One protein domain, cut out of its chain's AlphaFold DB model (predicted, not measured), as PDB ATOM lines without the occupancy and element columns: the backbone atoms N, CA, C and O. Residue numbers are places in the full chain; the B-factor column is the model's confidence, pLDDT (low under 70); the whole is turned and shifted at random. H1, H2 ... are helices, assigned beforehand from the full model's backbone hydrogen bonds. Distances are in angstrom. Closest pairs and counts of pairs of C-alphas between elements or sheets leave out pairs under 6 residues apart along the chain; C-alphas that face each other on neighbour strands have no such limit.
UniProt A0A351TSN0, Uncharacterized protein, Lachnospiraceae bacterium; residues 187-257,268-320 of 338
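What this domain is: This is residues 187 to 257 and 268 to 320 of the 338 residues of an uncharacterized protein of Lachnospiraceae bacterium (UniProt A0A351TSN0). Five helices run nearly side by side in a bundle: the hairpins H1-H2 and H5-H6 are set together, with H3 beside H1. Past one end of the bundle, H7 turns off at an angle, and residues 268 to 274 stick out. The printed part has 124 residues with seven named helices, H1 to H7 in chain order, and no named strand; the class is all helix. It is compact, with a radius of gyration of the C-alphas of 14.6 A and spans of 45 by 37 by 23 A.

Where its parts are: H1, residues 187 to 207, begins at C-alpha 187 (7.849, 52.802, 4.483) and is 30.3 A long. H2, residues 212 to 225, is 19.9 A long. H3 is residues 244 to 253, H4 273 to 276, H5 285 to 294 and H6 298 to 307. H7, residues 310 to 320, is 15.0 A long and ends at C-alpha 320 (10.181, 59.413, 12.195).

How they stand to each other: H1 and H6 are the hubs, touching three helices each. H1 and H2 form a hairpin at a shallow tilt of 33 degrees, only just short of steep; their closest C-alphas, Ser 201 and Ala 215, are 4.5 A apart. H3 touches H1 at 2 degrees, opposite ways, closest at C-alphas 252 and 193, 4.8 A. H5 and H6 form a hairpin, with C-alphas 292 and 301 closest at 4.9 A. H1 touches H6 with residues 190 to 197 alone, closest at C-alphas 190 and 307, 7.0 A. H2 touches H5, closest at C-alphas 225 and 287, 5.2 A. H4 and H7 touch no helix. Every O i to N i+4 pair is within hydrogen-bond range in H1, H2, H3, H5, H6 and H7; H4 is too short for one.

The domain as a whole: C-alphas 210 and 269, the two farthest apart, are 45.2 A apart. Residues 258 to 267 are not printed; C-alphas 257 and 268 are 19.0 A apart across the cut. The link H2 to H3 is long, 18 residues. The pLDDT is under 70 at residues 230 to 241, 257, 268 to 275 and 282.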
ATOM      1  N   PHE A 187       6.735  52.895   5.426       88.38
ATOM      2  CA  PHE A 187       7.849  52.802   4.483       88.38
ATOM      3  C   PHE A 187       8.372  51.373   4.336       88.38
ATOM      4  O   PHE A 187       8.671  50.957   3.224       88.38
ATOM      5  N   GLY A 188       8.407  50.592   5.418       86.38
ATOM      6  CA  GLY A 188       8.814  49.187   5.388       86.38
ATOM      7  C   GLY A 188       7.885  48.326   4.528       86.38
ATOM      8  O   GLY A 188       8.356  47.484   3.769       86.38
ATOM      9  N   ARG A 189       6.570  48.593   4.549       87.62
ATOM     10  CA  ARG A 189       5.617  47.926   3.647       87.62
ATOM     11  C   ARG A 189       5.903  48.244   2.180       87.62
ATOM     12  O   ARG A 189       5.842  47.347   1.344       87.62
ATOM     13  N   LEU A 190       6.194  49.507   1.865       89.88
ATOM     14  CA  LEU A 190       6.544  49.923   0.505       89.88
ATOM     15  C   LEU A 190       7.861  49.277   0.055       89.88
ATOM     16  O   LEU A 190       7.887  48.670  -1.010       89.88
ATOM     17  N   ASP A 191       8.907  49.331   0.881       88.19
ATOM     18  CA  ASP A 191      10.196  48.673   0.623       88.19
ATOM     19  C   ASP A 191      10.022  47.165   0.382       88.19
ATOM     20  O   ASP A 191      10.524  46.630  -0.606       88.19
ATOM     21  N   HIS A 192       9.219  46.478   1.200       87.62
ATOM     22  CA  HIS A 192       8.927  45.052   1.019       87.62
ATOM     23  C   HIS A 192       8.257  44.742  -0.325       87.62
ATOM     24  O   HIS A 192       8.673  43.817  -1.026       87.62
ATOM     25  N   ILE A 193       7.256  45.536  -0.726       90.50
ATOM     26  CA  ILE A 193       6.602  45.394  -2.037       90.50
ATOM     27  C   ILE A 193       7.624  45.584  -3.163       90.50
ATOM     28  O   ILE A 193       7.675  44.772  -4.089       90.50
ATOM     29  N   LEU A 194       8.461  46.622  -3.076       91.06
ATOM     30  CA  LEU A 194       9.482  46.919  -4.082       91.06
ATOM     31  C   LEU A 194      10.508  45.784  -4.199       91.06
ATOM     32  O   LEU A 194      10.828  45.366  -5.310       91.06
ATOM     33  N   ARG A 195      10.960  45.214  -3.077       88.62
ATOM     34  CA  ARG A 195      11.862  44.050  -3.071       88.62
ATOM     35  C   ARG A 195      11.218  42.805  -3.674       88.62
ATOM     36  O   ARG A 195      11.890  42.065  -4.386       88.62
ATOM     37  N   CYS A 196       9.925  42.578  -3.440       90.12
ATOM     38  CA  CYS A 196       9.194  41.487  -4.093       90.12
ATOM     39  C   CYS A 196       9.118  41.695  -5.613       90.12
ATOM     40  O   CYS A 196       9.290  40.745  -6.374       90.12
ATOM     41  N   MET A 197       8.901  42.935  -6.062       91.38
ATOM     42  CA  MET A 197       8.902  43.291  -7.485       91.38
ATOM     43  C   MET A 197      10.278  43.085  -8.128       91.38
ATOM     44  O   MET A 197      10.358  42.529  -9.225       91.38
ATOM     45  N   ASP A 198      11.354  43.481  -7.444       89.62
ATOM     46  CA  ASP A 198      12.731  43.263  -7.896       89.62
ATOM     47  C   ASP A 198      13.072  41.768  -7.982       89.62
ATOM     48  O   ASP A 198      13.533  41.290  -9.026       89.62
ATOM     49  N   ALA A 199      12.743  40.997  -6.941       88.81
ATOM     50  CA  ALA A 199      12.952  39.553  -6.907       88.81
ATOM     51  C   ALA A 199      12.165  38.834  -8.014       88.81
ATOM     52  O   ALA A 199      12.731  38.007  -8.733       88.81
ATOM     53  N   LEU A 200      10.893  39.195  -8.216       90.06
ATOM     54  CA  LEU A 200      10.085  38.687  -9.323       90.06
ATOM     55  C   LEU A 200      10.731  39.002 -10.675       90.06
ATOM     56  O   LEU A 200      10.839  38.112 -11.520       90.06
ATOM     57  N   SER A 201      11.165  40.249 -10.881       89.44
ATOM     58  CA  SER A 201      11.784  40.664 -12.142       89.44
ATOM     59  C   SER A 201      13.048  39.851 -12.440       89.44
ATOM     60  O   SER A 201      13.176  39.283 -13.524       89.44
ATOM     61  N   SER A 202      13.910  39.672 -11.436       88.25
ATOM     62  CA  SER A 202      15.126  38.865 -11.538       88.25
ATOM     63  C   SER A 202      14.810  37.410 -11.898       88.25
ATOM     64  O   SER A 202      15.413  36.841 -12.807       88.25
ATOM     65  N   ARG A 203      13.807  36.807 -11.248       86.94
ATOM     66  CA  ARG A 203      13.401  35.415 -11.501       86.94
ATOM     67  C   ARG A 203      12.807  35.200 -12.889       86.94
ATOM     68  O   ARG A 203      13.132  34.207 -13.537       86.94
ATOM     69  N   LEU A 204      11.941  36.098 -13.351       88.38
ATOM     70  CA  LEU A 204      11.321  35.986 -14.675       88.38
ATOM     71  C   LEU A 204      12.345  36.160 -15.803       88.38
ATOM     72  O   LEU A 204      12.224  35.523 -16.849       88.38
ATOM     73  N   GLU A 205      13.374  36.978 -15.593       87.31
ATOM     74  CA  GLU A 205      14.489  37.083 -16.534       87.31
ATOM     75  C   GLU A 205      15.352  35.826 -16.575       87.31
ATOM     76  O   GLU A 205      15.686  35.360 -17.664       87.31
ATOM     77  N   GLU A 206      15.675  35.251 -15.410       86.25
ATOM     78  CA  GLU A 206      16.425  33.993 -15.309       86.25
ATOM     79  C   GLU A 206      15.699  32.832 -16.007       86.25
ATOM     80  O   GLU A 206      16.332  32.008 -16.668       86.25
ATOM     81  N   GLN A 207      14.370  32.762 -15.879       84.88
ATOM     82  CA  GLN A 207      13.548  31.724 -16.512       84.88
ATOM     83  C   GLN A 207      13.381  31.924 -18.027       84.88
ATOM     84  O   GLN A 207      13.160  30.952 -18.757       84.88
ATOM     85  N   GLY A 208      13.506  33.162 -18.512       80.62
ATOM     86  CA  GLY A 208      13.288  33.512 -19.911       80.62
ATOM     87  C   GLY A 208      11.822  33.377 -20.359       80.62
ATOM     88  O   GLY A 208      10.905  33.130 -19.580       80.62
ATOM     89  N   GLY A 209      11.579  33.548 -21.661       81.94
ATOM     90  CA  GLY A 209      10.248  33.397 -22.263       81.94
ATOM     91  C   GLY A 209       9.475  34.711 -22.424       81.94
ATOM     92  O   GLY A 209      10.056  35.789 -22.488       81.94
ATOM     93  N   VAL A 210       8.144  34.616 -22.544       80.75
ATOM     94  CA  VAL A 210       7.264  35.727 -22.980       80.75
ATOM     95  C   VAL A 210       7.284  36.923 -22.020       80.75
ATOM     96  O   VAL A 210       7.087  38.054 -22.450       80.75
ATOM     97  N   GLN A 211       7.531  36.687 -20.727       85.31
ATOM     98  CA  GLN A 211       7.523  37.733 -19.700       85.31
ATOM     99  C   GLN A 211       8.909  38.335 -19.416       85.31
ATOM    100  O   GLN A 211       8.990  39.323 -18.691       85.31
ATOM    101  N   ALA A 212       9.988  37.795 -19.993       87.81
ATOM    102  CA  ALA A 212      11.354  38.240 -19.703       87.81
ATOM    103  C   ALA A 212      11.607  39.695 -20.137       87.81
ATOM    104  O   ALA A 212      12.223  40.466 -19.404       87.81
ATOM    105  N   ASP A 213      11.074  40.107 -21.293       89.06
ATOM    106  CA  ASP A 213      11.184  41.500 -21.744       89.06
ATOM    107  C   ASP A 213      10.414  42.458 -20.821       89.06
ATOM    108  O   ASP A 213      10.910  43.536 -20.497       89.06
ATOM    109  N   SER A 214       9.228  42.055 -20.347       88.75
ATOM    110  CA  SER A 214       8.452  42.830 -19.370       88.75
ATOM    111  C   SER A 214       9.167  42.932 -18.021       88.75
ATOM    112  O   SER A 214       9.184  44.004 -17.423       88.75
ATOM    113  N   ALA A 215       9.794  41.847 -17.563       88.44
ATOM    114  CA  ALA A 215      10.587  41.825 -16.339       88.44
ATOM    115  C   ALA A 215      11.801  42.766 -16.426       88.44
ATOM    116  O   ALA A 215      12.003  43.571 -15.517       88.44
ATOM    117  N   ARG A 216      12.506  42.782 -17.567       89.88
ATOM    118  CA  ARG A 216      13.588  43.747 -17.821       89.88
ATOM    119  C   ARG A 216      13.104  45.186 -17.773       89.88
ATOM    120  O   ARG A 216      13.721  46.002 -17.094       89.88
ATOM    121  N   CYS A 217      11.990  45.494 -18.434       88.94
ATOM    122  CA  CYS A 217      11.403  46.831 -18.370       88.94
ATOM    123  C   CYS A 217      11.034  47.236 -16.935       88.94
ATOM    124  O   CYS A 217      11.239  48.390 -16.560       88.94
ATOM    125  N   LEU A 218      10.518  46.307 -16.121       90.38
ATOM    126  CA  LEU A 218      10.232  46.588 -14.717       90.38
ATOM    127  C   LEU A 218      11.509  46.882 -13.924       90.38
ATOM    128  O   LEU A 218      11.548  47.873 -13.203       90.38
ATOM    129  N   ARG A 219      12.543  46.049 -14.052       89.06
ATOM    130  CA  ARG A 219      13.809  46.237 -13.335       89.06
ATOM    131  C   ARG A 219      14.485  47.555 -13.710       89.06
ATOM    132  O   ARG A 219      14.965  48.269 -12.839       89.06
ATOM    133  N   GLU A 220      14.452  47.927 -14.988       90.31
ATOM    134  CA  GLU A 220      14.921  49.240 -15.449       90.31
ATOM    135  C   GLU A 220      14.117  50.392 -14.824       90.31
ATOM    136  O   GLU A 220      14.691  51.408 -14.431       90.31
ATOM    137  N   ALA A 221      12.794  50.241 -14.692       89.81
ATOM    138  CA  ALA A 221      11.960  51.222 -14.004       89.81
ATOM    139  C   ALA A 221      12.279  51.291 -12.499       89.81
ATOM    140  O   ALA A 221      12.400  52.392 -11.964       89.81
ATOM    141  N   LEU A 222      12.472  50.151 -11.827       89.88
ATOM    142  CA  LEU A 222      12.884  50.092 -10.421       89.88
ATOM    143  C   LEU A 222      14.225  50.802 -10.212       89.88
ATOM    144  O   LEU A 222      14.298  51.710  -9.393       89.88
ATOM    145  N   ALA A 223      15.242  50.491 -11.019       87.81
ATOM    146  CA  ALA A 223      16.549  51.145 -10.948       87.81
ATOM    147  C   ALA A 223      16.468  52.664 -11.193       87.81
ATOM    148  O   ALA A 223      17.208  53.445 -10.596       87.81
ATOM    149  N   ARG A 224      15.550  53.100 -12.065       88.50
ATOM    150  CA  ARG A 224      15.353  54.515 -12.394       88.50
ATOM    151  C   ARG A 224      14.626  55.299 -11.301       88.50
ATOM    152  O   ARG A 224      14.991  56.447 -11.057       88.50
ATOM    153  N   TYR A 225      13.564  54.737 -10.725       87.19
ATOM    154  CA  TYR A 225      12.661  55.451  -9.810       87.19
ATOM    155  C   TYR A 225      12.909  55.143  -8.333       87.19
ATOM    156  O   TYR A 225      12.518  55.931  -7.479       87.19
ATOM    157  N   CYS A 226      13.577  54.033  -8.041       85.06
ATOM    158  CA  CYS A 226      13.971  53.602  -6.706       85.06
ATOM    159  C   CYS A 226      15.451  53.170  -6.712       85.06
ATOM    160  O   CYS A 226      15.768  51.993  -6.510       85.06
ATOM    161  N   PRO A 227      16.379  54.110  -6.984       76.44
ATOM    162  CA  PRO A 227      17.808  53.814  -6.981       76.44
ATOM    163  C   PRO A 227      18.252  53.353  -5.585       76.44
ATOM    164  O   PRO A 227      17.875  53.962  -4.588       76.44
ATOM    165  N   GLY A 228      19.063  52.293  -5.512       73.50
ATOM    166  CA  GLY A 228      19.522  51.701  -4.244       73.50
ATOM    167  C   GLY A 228      18.742  50.463  -3.783       73.50
ATOM    168  O   GLY A 228      19.065  49.893  -2.749       73.50
ATOM    169  N   LEU A 229      17.747  50.010  -4.552       74.12
ATOM    170  CA  LEU A 229      17.098  48.711  -4.331       74.12
ATOM    171  C   LEU A 229      18.009  47.523  -4.727       74.12
ATOM    172  O   LEU A 229      17.923  46.442  -4.145       74.12
ATOM    173  N   GLU A 230      18.901  47.728  -5.705       60.62
ATOM    174  CA  GLU A 230      19.786  46.692  -6.254       60.62
ATOM    175  C   GLU A 230      20.749  46.128  -5.192       60.62
ATOM    176  O   GLU A 230      21.528  46.855  -4.583       60.62
ATOM    177  N   GLY A 231      20.740  44.802  -5.007       53.97
ATOM    178  CA  GLY A 231      21.660  44.091  -4.105       53.97
ATOM    179  C   GLY A 231      21.036  43.613  -2.790       53.97
ATOM    180  O   GLY A 231      21.558  42.673  -2.188       53.97
ATOM    181  N   HIS A 232      19.874  44.142  -2.396       55.28
ATOM    182  CA  HIS A 232      19.141  43.712  -1.200       55.28
ATOM    183  C   HIS A 232      18.139  42.597  -1.527       55.28
ATOM    184  O   HIS A 232      16.924  42.782  -1.471       55.28
ATOM    185  N   ARG A 233      18.651  41.413  -1.892       55.50
ATOM    186  CA  ARG A 233      17.790  40.261  -2.205       55.50
ATOM    187  C   ARG A 233      16.989  39.833  -0.976       55.50
ATOM    188  O   ARG A 233      17.545  39.696   0.114       55.50
ATOM    189  N   LEU A 234      15.706  39.531  -1.178       59.62
ATOM    190  CA  LEU A 234      14.941  38.711  -0.239       59.62
ATOM    191  C   LEU A 234      15.719  37.403  -0.008       59.62
ATOM    192  O   LEU A 234      16.013  36.682  -0.964       59.62
ATOM    193  N   MET A 235      16.095  37.118   1.245       52.28
ATOM    194  CA  MET A 235      16.672  35.825   1.628       52.28
ATOM    195  C   MET A 235      15.578  34.757   1.530       52.28
ATOM    196  O   MET A 235      14.963  34.386   2.526       52.28
ATOM    197  N   GLU A 236      15.307  34.277   0.324       57.09
ATOM    198  CA  GLU A 236      14.446  33.119   0.119       57.09
ATOM    199  C   GLU A 236      15.270  31.850  -0.057       57.09
ATOM    200  O   GLU A 236      16.343  31.850  -0.667       57.09
ATOM    201  N   ALA A 237      14.734  30.754   0.485       44.88
ATOM    202  CA  ALA A 237      15.284  29.422   0.325       44.88
ATOM    203  C   ALA A 237      15.435  29.103  -1.167       44.88
ATOM    204  O   ALA A 237      14.478  29.197  -1.936       44.88
ATOM    205  N   GLU A 238      16.648  28.730  -1.568       45.69
ATOM    206  CA  GLU A 238      16.977  28.298  -2.922       45.69
ATOM    207  C   GLU A 238      16.069  27.123  -3.328       45.69
ATOM    208  O   GLU A 238      16.294  25.970  -2.964       45.69
ATOM    209  N   GLY A 239      14.992  27.425  -4.053       58.03
ATOM    210  CA  GLY A 239      13.977  26.459  -4.452       58.03
ATOM    211  C   GLY A 239      13.324  26.854  -5.769       58.03
ATOM    212  O   GLY A 239      13.187  28.031  -6.097       58.03
ATOM    213  N   HIS A 240      12.942  25.852  -6.559       62.34
ATOM    214  CA  HIS A 240      12.231  26.066  -7.813       62.34
ATOM    215  C   HIS A 240      10.782  26.461  -7.505       62.34
ATOM    216  O   HIS A 240      10.026  25.641  -6.986       62.34
ATOM    217  N   CYS A 241      10.406  27.706  -7.808       66.12
ATOM    218  CA  CYS A 241       9.037  28.195  -7.657       66.12
ATOM    219  C   CYS A 241       8.263  27.986  -8.974       66.12
ATOM    220  O   CYS A 241       8.617  28.618  -9.973       66.12
ATOM    221  N   PRO A 242       7.244  27.099  -9.021       75.00
ATOM    222  CA  PRO A 242       6.504  26.797 -10.251       75.00
ATOM    223  C   PRO A 242       5.653  27.966 -10.764       75.00
ATOM    224  O   PRO A 242       5.386  28.042 -11.960       75.00
ATOM    225  N   ASP A 243       5.236  28.863  -9.866       85.81
ATOM    226  CA  ASP A 243       4.512  30.100 -10.170       85.81
ATOM    227  C   ASP A 243       5.184  31.284  -9.451       85.81
ATOM    228  O   ASP A 243       4.754  31.681  -8.364       85.81
ATOM    229  N   PRO A 244       6.266  31.845 -10.025       86.25
ATOM    230  CA  PRO A 244       6.966  32.975  -9.420       86.25
ATOM    231  C   PRO A 244       6.063  34.196  -9.254       86.25
ATOM    232  O   PRO A 244       6.175  34.906  -8.259       86.25
ATOM    233  N   TYR A 245       5.157  34.435 -10.208       88.81
ATOM    234  CA  TYR A 245       4.266  35.589 -10.173       88.81
ATOM    235  C   TYR A 245       3.312  35.515  -8.980       88.81
ATOM    236  O   TYR A 245       3.281  36.438  -8.167       88.81
ATOM    237  N   GLY A 246       2.577  34.406  -8.845       89.00
ATOM    238  CA  GLY A 246       1.661  34.200  -7.726       89.00
ATOM    239  C   GLY A 246       2.378  34.199  -6.377       89.00
ATOM    240  O   GLY A 246       1.883  34.799  -5.425       89.00
ATOM    241  N   HIS A 247       3.571  33.600  -6.313       89.44
ATOM    242  CA  HIS A 247       4.402  33.573  -5.107       89.44
ATOM    243  C   HIS A 247       4.808  34.973  -4.636       89.44
ATOM    244  O   HIS A 247       4.493  35.350  -3.509       89.44
ATOM    245  N   TYR A 248       5.453  35.774  -5.492       89.69
ATOM    246  CA  TYR A 248       5.908  37.111  -5.095       89.69
ATOM    247  C   TYR A 248       4.753  38.088  -4.881       89.69
ATOM    248  O   TYR A 248       4.878  38.993  -4.061       89.69
ATOM    249  N   LEU A 249       3.627  37.916  -5.579       90.31
ATOM    250  CA  LEU A 249       2.435  38.723  -5.332       90.31
ATOM    251  C   LEU A 249       1.825  38.423  -3.956       90.31
ATOM    252  O   LEU A 249       1.473  39.354  -3.232       90.31
ATOM    253  N   ALA A 250       1.721  37.143  -3.585       89.94
ATOM    254  CA  ALA A 250       1.271  36.746  -2.254       89.94
ATOM    255  C   ALA A 250       2.219  37.296  -1.180       89.94
ATOM    256  O   ALA A 250       1.769  37.968  -0.253       89.94
ATOM    257  N   LEU A 251       3.531  37.126  -1.375       88.62
ATOM    258  CA  LEU A 251       4.548  37.634  -0.460       88.62
ATOM    259  C   LEU A 251       4.488  39.161  -0.304       88.62
ATOM    260  O   LEU A 251       4.577  39.661   0.812       88.62
ATOM    261  N   ALA A 252       4.286  39.910  -1.391       88.44
ATOM    262  CA  ALA A 252       4.146  41.366  -1.341       88.44
ATOM    263  C   ALA A 252       2.886  41.816  -0.577       88.44
ATOM    264  O   ALA A 252       2.867  42.898   0.012       88.44
ATOM    265  N   GLY A 253       1.830  40.996  -0.585       85.62
ATOM    266  CA  GLY A 253       0.630  41.206   0.227       85.62
ATOM    267  C   GLY A 253       0.833  40.867   1.708       85.62
ATOM    268  O   GLY A 253       0.195  41.474   2.572       85.62
ATOM    269  N   GLU A 254       1.737  39.935   2.004       83.81
ATOM    270  CA  GLU A 254       2.105  39.484   3.345       83.81
ATOM    271  C   GLU A 254       3.195  40.386   3.942       83.81
ATOM    272  O   GLU A 254       4.377  40.053   3.972       83.81
ATOM    273  N   TYR A 255       2.788  41.553   4.446       77.38
ATOM    274  CA  TYR A 255       3.632  42.365   5.323       77.38
ATOM    275  C   TYR A 255       3.025  42.400   6.731       77.38
ATOM    276  O   TYR A 255       1.817  42.657   6.832       77.38
ATOM    277  N   PRO A 256       3.811  42.153   7.801       71.88
ATOM    278  CA  PRO A 256       3.293  42.110   9.163       71.88
ATOM    279  C   PRO A 256       2.495  43.376   9.490       71.88
ATOM    280  O   PRO A 256       2.968  44.490   9.277       71.88
ATOM    281  N   GLU A 257       1.262  43.217   9.974       67.62
ATOM    282  CA  GLU A 257       0.486  44.351  10.497       67.62
ATOM    283  C   GLU A 257       0.823  44.632  11.964       67.62
ATOM    284  O   GLU A 257       0.720  45.772  12.422       67.62
ATOM    285  N   ALA A 268      13.987  38.903  20.836       54.88
ATOM    286  CA  ALA A 268      15.412  38.615  20.756       54.88
ATOM    287  C   ALA A 268      16.182  39.891  20.357       54.88
ATOM    288  O   ALA A 268      15.754  40.582  19.422       54.88
ATOM    289  N   PRO A 269      17.307  40.210  21.027       46.59
ATOM    290  CA  PRO A 269      18.234  41.236  20.553       46.59
ATOM    291  C   PRO A 269      18.593  40.941  19.091       46.59
ATOM    292  O   PRO A 269      18.893  39.799  18.763       46.59
ATOM    293  N   GLY A 270      18.456  41.925  18.201       49.94
ATOM    294  CA  GLY A 270      18.706  41.751  16.761       49.94
ATOM    295  C   GLY A 270      17.459  41.555  15.889       49.94
ATOM    296  O   GLY A 270      17.392  42.148  14.816       49.94
ATOM    297  N   ALA A 271      16.416  40.854  16.358       54.81
ATOM    298  CA  ALA A 271      15.209  40.585  15.551       54.81
ATOM    299  C   ALA A 271      14.417  41.854  15.195       54.81
ATOM    300  O   ALA A 271      13.799  41.939  14.140       54.81
ATOM    301  N   VAL A 272      14.466  42.857  16.073       55.56
ATOM    302  CA  VAL A 272      13.837  44.166  15.855       55.56
ATOM    303  C   VAL A 272      14.671  45.008  14.885       55.56
ATOM    304  O   VAL A 272      14.120  45.784  14.123       55.56
ATOM    305  N   ARG A 273      15.999  44.839  14.844       61.00
ATOM    306  CA  ARG A 273      16.913  45.759  14.140       61.00
ATOM    307  C   ARG A 273      16.758  45.685  12.623       61.00
ATOM    308  O   ARG A 273      16.639  46.721  11.982       61.00
ATOM    309  N   SER A 274      16.650  44.478  12.067       59.66
ATOM    310  CA  SER A 274      16.421  44.275  10.629       59.66
ATOM    311  C   SER A 274      15.013  44.660  10.161       59.66
ATOM    312  O   SER A 274      14.796  44.803   8.962       59.66
ATOM    313  N   GLN A 275      14.061  44.830  11.085       66.00
ATOM    314  CA  GLN A 275      12.656  45.117  10.771       66.00
ATOM    315  C   GLN A 275      12.292  46.598  10.917       66.00
ATOM    316  O   GLN A 275      11.293  47.036  10.353       66.00
ATOM    317  N   VAL A 276      13.070  47.365  11.688       78.25
ATOM    318  CA  VAL A 276      12.714  48.742  12.072       78.25
ATOM    319  C   VAL A 276      13.619  49.808  11.476       78.25
ATOM    320  O   VAL A 276      13.340  50.993  11.639       78.25
ATOM    321  N   PHE A 277      14.714  49.434  10.823       84.88
ATOM    322  CA  PHE A 277      15.547  50.408  10.130       84.88
ATOM    323  C   PHE A 277      14.833  50.952   8.897       84.88
ATOM    324  O   PHE A 277      14.079  50.255   8.213       84.88
ATOM    325  N   LEU A 278      15.039  52.241   8.650       85.25
ATOM    326  CA  LEU A 278      14.641  52.857   7.402       85.25
ATOM    327  C   LEU A 278      15.474  52.262   6.269       85.25
ATOM    328  O   LEU A 278      16.678  52.052   6.460       85.25
ATOM    329  N   PRO A 279      14.862  52.023   5.102       79.62
ATOM    330  CA  PRO A 279      15.616  51.669   3.914       79.62
ATOM    331  C   PRO A 279      16.588  52.799   3.555       79.62
ATOM    332  O   PRO A 279      16.290  53.982   3.738       79.62
ATOM    333  N   GLU A 280      17.754  52.429   3.027       71.44
ATOM    334  CA  GLU A 280      18.773  53.385   2.569       71.44
ATOM    335  C   GLU A 280      18.285  54.224   1.377       71.44
ATOM    336  O   GLU A 280      18.725  55.358   1.181       71.44
ATOM    337  N   HIS A 281      17.336  53.689   0.605       70.00
ATOM    338  CA  HIS A 281      16.694  54.377  -0.502       70.00
ATOM    339  C   HIS A 281      15.329  54.936  -0.080       70.00
ATOM    340  O   HIS A 281      14.499  54.245   0.507       70.00
ATOM    341  N   ALA A 282      15.074  56.198  -0.421       68.25
ATOM    342  CA  ALA A 282      13.765  56.819  -0.272       68.25
ATOM    343  C   ALA A 282      13.178  57.070  -1.663       68.25
ATOM    344  O   ALA A 282      13.776  57.784  -2.470       68.25
ATOM    345  N   CYS A 283      12.008  56.494  -1.947       72.56
ATOM    346  CA  CYS A 283      11.258  56.805  -3.162       72.56
ATOM    347  C   CYS A 283      10.188  57.848  -2.828       72.56
ATOM    348  O   CYS A 283       9.357  57.629  -1.943       72.56
ATOM    349  N   SER A 284      10.192  58.972  -3.547       83.75
ATOM    350  CA  SER A 284       9.145  59.982  -3.391       83.75
ATOM    351  C   SER A 284       7.789  59.434  -3.869       83.75
ATOM    352  O   SER A 284       7.755  58.546  -4.735       83.75
ATOM    353  N   PRO A 285       6.657  59.970  -3.382       88.62
ATOM    354  CA  PRO A 285       5.337  59.612  -3.895       88.62
ATOM    355  C   PRO A 285       5.228  59.750  -5.422       88.62
ATOM    356  O   PRO A 285       4.619  58.903  -6.075       88.62
ATOM    357  N   GLU A 286       5.850  60.764  -6.035       88.25
ATOM    358  CA  GLU A 286       5.892  60.908  -7.499       88.25
ATOM    359  C   GLU A 286       6.655  59.766  -8.169       88.25
ATOM    360  O   GLU A 286       6.200  59.241  -9.187       88.25
ATOM    361  N   SER A 287       7.791  59.366  -7.596       89.19
ATOM    362  CA  SER A 287       8.618  58.277  -8.121       89.19
ATOM    363  C   SER A 287       7.871  56.944  -8.059       89.19
ATOM    364  O   SER A 287       7.847  56.200  -9.041       89.19
ATOM    365  N   LEU A 288       7.162  56.688  -6.956       91.12
ATOM    366  CA  LEU A 288       6.317  55.504  -6.789       91.12
ATOM    367  C   LEU A 288       5.136  55.486  -7.773       91.12
ATOM    368  O   LEU A 288       4.850  54.448  -8.369       91.12
ATOM    369  N   ARG A 289       4.482  56.631  -8.017       92.19
ATOM    370  CA  ARG A 289       3.415  56.743  -9.034       92.19
ATOM    371  C   ARG A 289       3.954  56.514 -10.447       92.19
ATOM    372  O   ARG A 289       3.321  55.826 -11.247       92.19
ATOM    373  N   ALA A 290       5.129  57.064 -10.759       92.25
ATOM    374  CA  ALA A 290       5.784  56.864 -12.050       92.25
ATOM    375  C   ALA A 290       6.170  55.393 -12.278       92.25
ATOM    376  O   ALA A 290       6.004  54.884 -13.392       92.25
ATOM    377  N   LEU A 291       6.623  54.706 -11.224       92.56
ATOM    378  CA  LEU A 291       6.894  53.271 -11.228       92.56
ATOM    379  C   LEU A 291       5.610  52.452 -11.431       92.56
ATOM    380  O   LEU A 291       5.576  51.570 -12.292       92.56
ATOM    381  N   ALA A 292       4.532  52.762 -10.704       92.44
ATOM    382  CA  ALA A 292       3.245  52.078 -10.844       92.44
ATOM    383  C   ALA A 292       2.701  52.175 -12.284       92.44
ATOM    384  O   ALA A 292       2.279  51.173 -12.869       92.44
ATOM    385  N   ALA A 293       2.816  53.353 -12.908       92.25
ATOM    386  CA  ALA A 293       2.401  53.582 -14.293       92.25
ATOM    387  C   ALA A 293       3.195  52.753 -15.324       92.25
ATOM    388  O   ALA A 293       2.651  52.383 -16.365       92.25
ATOM    389  N   GLN A 294       4.467  52.453 -15.042       90.19
ATOM    390  CA  GLN A 294       5.357  51.689 -15.930       90.19
ATOM    391  C   GLN A 294       5.392  50.193 -15.628       90.19
ATOM    392  O   GLN A 294       5.869  49.410 -16.448       90.19
ATOM    393  N   THR A 295       4.856  49.783 -14.481       89.56
ATOM    394  CA  THR A 295       4.816  48.379 -14.086       89.56
ATOM    395  C   THR A 295       3.929  47.591 -15.063       89.56
ATOM    396  O   THR A 295       2.751  47.936 -15.230       89.56
ATOM    397  N   PRO A 296       4.449  46.528 -15.711       87.50
ATOM    398  CA  PRO A 296       3.676  45.703 -16.643       87.50
ATOM    399  C   PRO A 296       2.726  44.731 -15.922       87.50
ATOM    400  O   PRO A 296       1.805  44.192 -16.533       87.50
ATOM    401  N   PHE A 297       2.934  44.522 -14.622       89.81
ATOM    402  CA  PHE A 297       2.161  43.621 -13.775       89.81
ATOM    403  C   PHE A 297       1.013  44.357 -13.087       89.81
ATOM    404  O   PHE A 297       1.220  45.169 -12.184       89.81
ATOM    405  N   ARG A 298      -0.213  44.068 -13.526       91.94
ATOM    406  CA  ARG A 298      -1.416  44.769 -13.066       91.94
ATOM    407  C   ARG A 298      -1.611  44.683 -11.551       91.94
ATOM    408  O   ARG A 298      -1.883  45.707 -10.937       91.94
ATOM    409  N   ASP A 299      -1.443  43.506 -10.957       93.62
ATOM    410  CA  ASP A 299      -1.726  43.327  -9.528       93.62
ATOM    411  C   ASP A 299      -0.706  44.075  -8.654       93.62
ATOM    412  O   ASP A 299      -1.074  44.689  -7.658       93.62
ATOM    413  N   PHE A 300       0.564  44.124  -9.076       91.69
ATOM    414  CA  PHE A 300       1.587  44.944  -8.418       91.69
ATOM    415  C   PHE A 300       1.334  46.442  -8.573       91.69
ATOM    416  O   PHE A 300       1.573  47.196  -7.632       91.69
ATOM    417  N   ARG A 301       0.819  46.885  -9.726       94.19
ATOM    418  CA  ARG A 301       0.379  48.275  -9.897       94.19
ATOM    419  C   ARG A 301      -0.728  48.619  -8.905       94.19
ATOM    420  O   ARG A 301      -0.595  49.603  -8.188       94.19
ATOM    421  N   GLU A 302      -1.784  47.806  -8.843       94.12
ATOM    422  CA  GLU A 302      -2.906  48.020  -7.920       94.12
ATOM    423  C   GLU A 302      -2.431  48.000  -6.453       94.12
ATOM    424  O   GLU A 302      -2.866  48.819  -5.640       94.12
ATOM    425  N   LEU A 303      -1.486  47.114  -6.118       92.62
ATOM    426  CA  LEU A 303      -0.886  47.035  -4.788       92.62
ATOM    427  C   LEU A 303      -0.056  48.282  -4.443       92.62
ATOM    428  O   LEU A 303      -0.203  48.810  -3.341       92.62
ATOM    429  N   LEU A 304       0.779  48.780  -5.361       91.81
ATOM    430  CA  LEU A 304       1.529  50.026  -5.171       91.81
ATOM    431  C   LEU A 304       0.583  51.218  -5.011       91.81
ATOM    432  O   LEU A 304       0.681  51.942  -4.027       91.81
ATOM    433  N   GLU A 305      -0.371  51.393  -5.927       93.00
ATOM    434  CA  GLU A 305      -1.334  52.502  -5.904       93.00
ATOM    435  C   GLU A 305      -2.132  52.549  -4.595       93.00
ATOM    436  O   GLU A 305      -2.341  53.626  -4.043       93.00
ATOM    437  N   LYS A 306      -2.508  51.389  -4.041       91.94
ATOM    438  CA  LYS A 306      -3.194  51.294  -2.742       91.94
ATOM    439  C   LYS A 306      -2.335  51.765  -1.559       91.94
ATOM    440  O   LYS A 306      -2.889  52.178  -0.541       91.94
ATOM    441  N   ASN A 307      -1.010  51.652  -1.653       89.44
ATOM    442  CA  ASN A 307      -0.084  51.996  -0.570       89.44
ATOM    443  C   ASN A 307       0.558  53.385  -0.733       89.44
ATOM    444  O   ASN A 307       1.201  53.857   0.203       89.44
ATOM    445  N   ILE A 308       0.367  54.054  -1.875       90.62
ATOM    446  CA  ILE A 308       0.830  55.427  -2.095       90.62
ATOM    447  C   ILE A 308      -0.225  56.402  -1.563       90.62
ATOM    448  O   ILE A 308      -1.214  56.708  -2.228       90.62
ATOM    449  N   ASP A 309       0.023  56.928  -0.370       90.38
ATOM    450  CA  ASP A 309      -0.766  57.992   0.247       90.38
ATOM    451  C   ASP A 309       0.194  59.060   0.773       90.38
ATOM    452  O   ASP A 309       0.897  58.857   1.761       90.38
ATOM    453  N   GLU A 310       0.242  60.194   0.078       90.81
ATOM    454  CA  GLU A 310       1.188  61.279   0.348       90.81
ATOM    455  C   GLU A 310       0.976  61.914   1.724       90.81
ATOM    456  O   GLU A 310       1.944  62.199   2.422       90.81
ATOM    457  N   GLU A 311      -0.276  62.062   2.165       90.88
ATOM    458  CA  GLU A 311      -0.586  62.616   3.484       90.88
ATOM    459  C   GLU A 311      -0.161  61.644   4.589       90.88
ATOM    460  O   GLU A 311       0.442  62.043   5.590       90.88
ATOM    461  N   ARG A 312      -0.431  60.347   4.400       91.50
ATOM    462  CA  ARG A 312      -0.000  59.303   5.337       91.50
ATOM    463  C   ARG A 312       1.522  59.181   5.397       91.50
ATOM    464  O   ARG A 312       2.065  59.047   6.492       91.50
ATOM    465  N   MET A 313       2.199  59.217   4.252       91.94
ATOM    466  CA  MET A 313       3.660  59.136   4.164       91.94
ATOM    467  C   MET A 313       4.323  60.357   4.801       91.94
ATOM    468  O   MET A 313       5.226  60.187   5.617       91.94
ATOM    469  N   ALA A 314       3.837  61.568   4.512       91.06
ATOM    470  CA  ALA A 314       4.342  62.798   5.118       91.06
ATOM    471  C   ALA A 314       4.209  62.774   6.649       91.06
ATOM    472  O   ALA A 314       5.177  63.028   7.360       91.06
ATOM    473  N   ARG A 315       3.039  62.380   7.172       92.12
ATOM    474  CA  ARG A 315       2.823  62.230   8.624       92.12
ATOM    475  C   ARG A 315       3.729  61.173   9.250       92.12
ATOM    476  O   ARG A 315       4.252  61.378  10.341       92.12
ATOM    477  N   ALA A 316       3.914  60.040   8.577       92.50
ATOM    478  CA  ALA A 316       4.823  59.003   9.051       92.50
ATOM    479  C   ALA A 316       6.273  59.514   9.087       92.50
ATOM    480  O   ALA A 316       6.980  59.300  10.069       92.50
ATOM    481  N   MET A 317       6.712  60.238   8.057       93.44
ATOM    482  CA  MET A 317       8.053  60.815   8.030       93.44
ATOM    483  C   MET A 317       8.240  61.905   9.092       93.44
ATOM    484  O   MET A 317       9.296  61.977   9.718       93.44
ATOM    485  N   GLU A 318       7.213  62.714   9.363       91.31
ATOM    486  CA  GLU A 318       7.219  63.667  10.474       91.31
ATOM    487  C   GLU A 318       7.442  62.955  11.817       91.31
ATOM    488  O   GLU A 318       8.346  63.327  12.564       91.31
ATOM    489  N   GLU A 319       6.701  61.879  12.103       93.50
ATOM    490  CA  GLU A 319       6.881  61.082  13.327       93.50
ATOM    491  C   GLU A 319       8.267  60.419  13.411       93.50
ATOM    492  O   GLU A 319       8.879  60.392  14.485       93.50
ATOM    493  N   ILE A 320       8.807  59.932  12.288       93.19
ATOM    494  CA  ILE A 320      10.181  59.413  12.195       93.19
ATOM    495  C   ILE A 320      11.192  60.500  12.572       93.19
ATOM    496  O   ILE A 320      12.037  60.294  13.450       93.19
TER     497      ILE A 320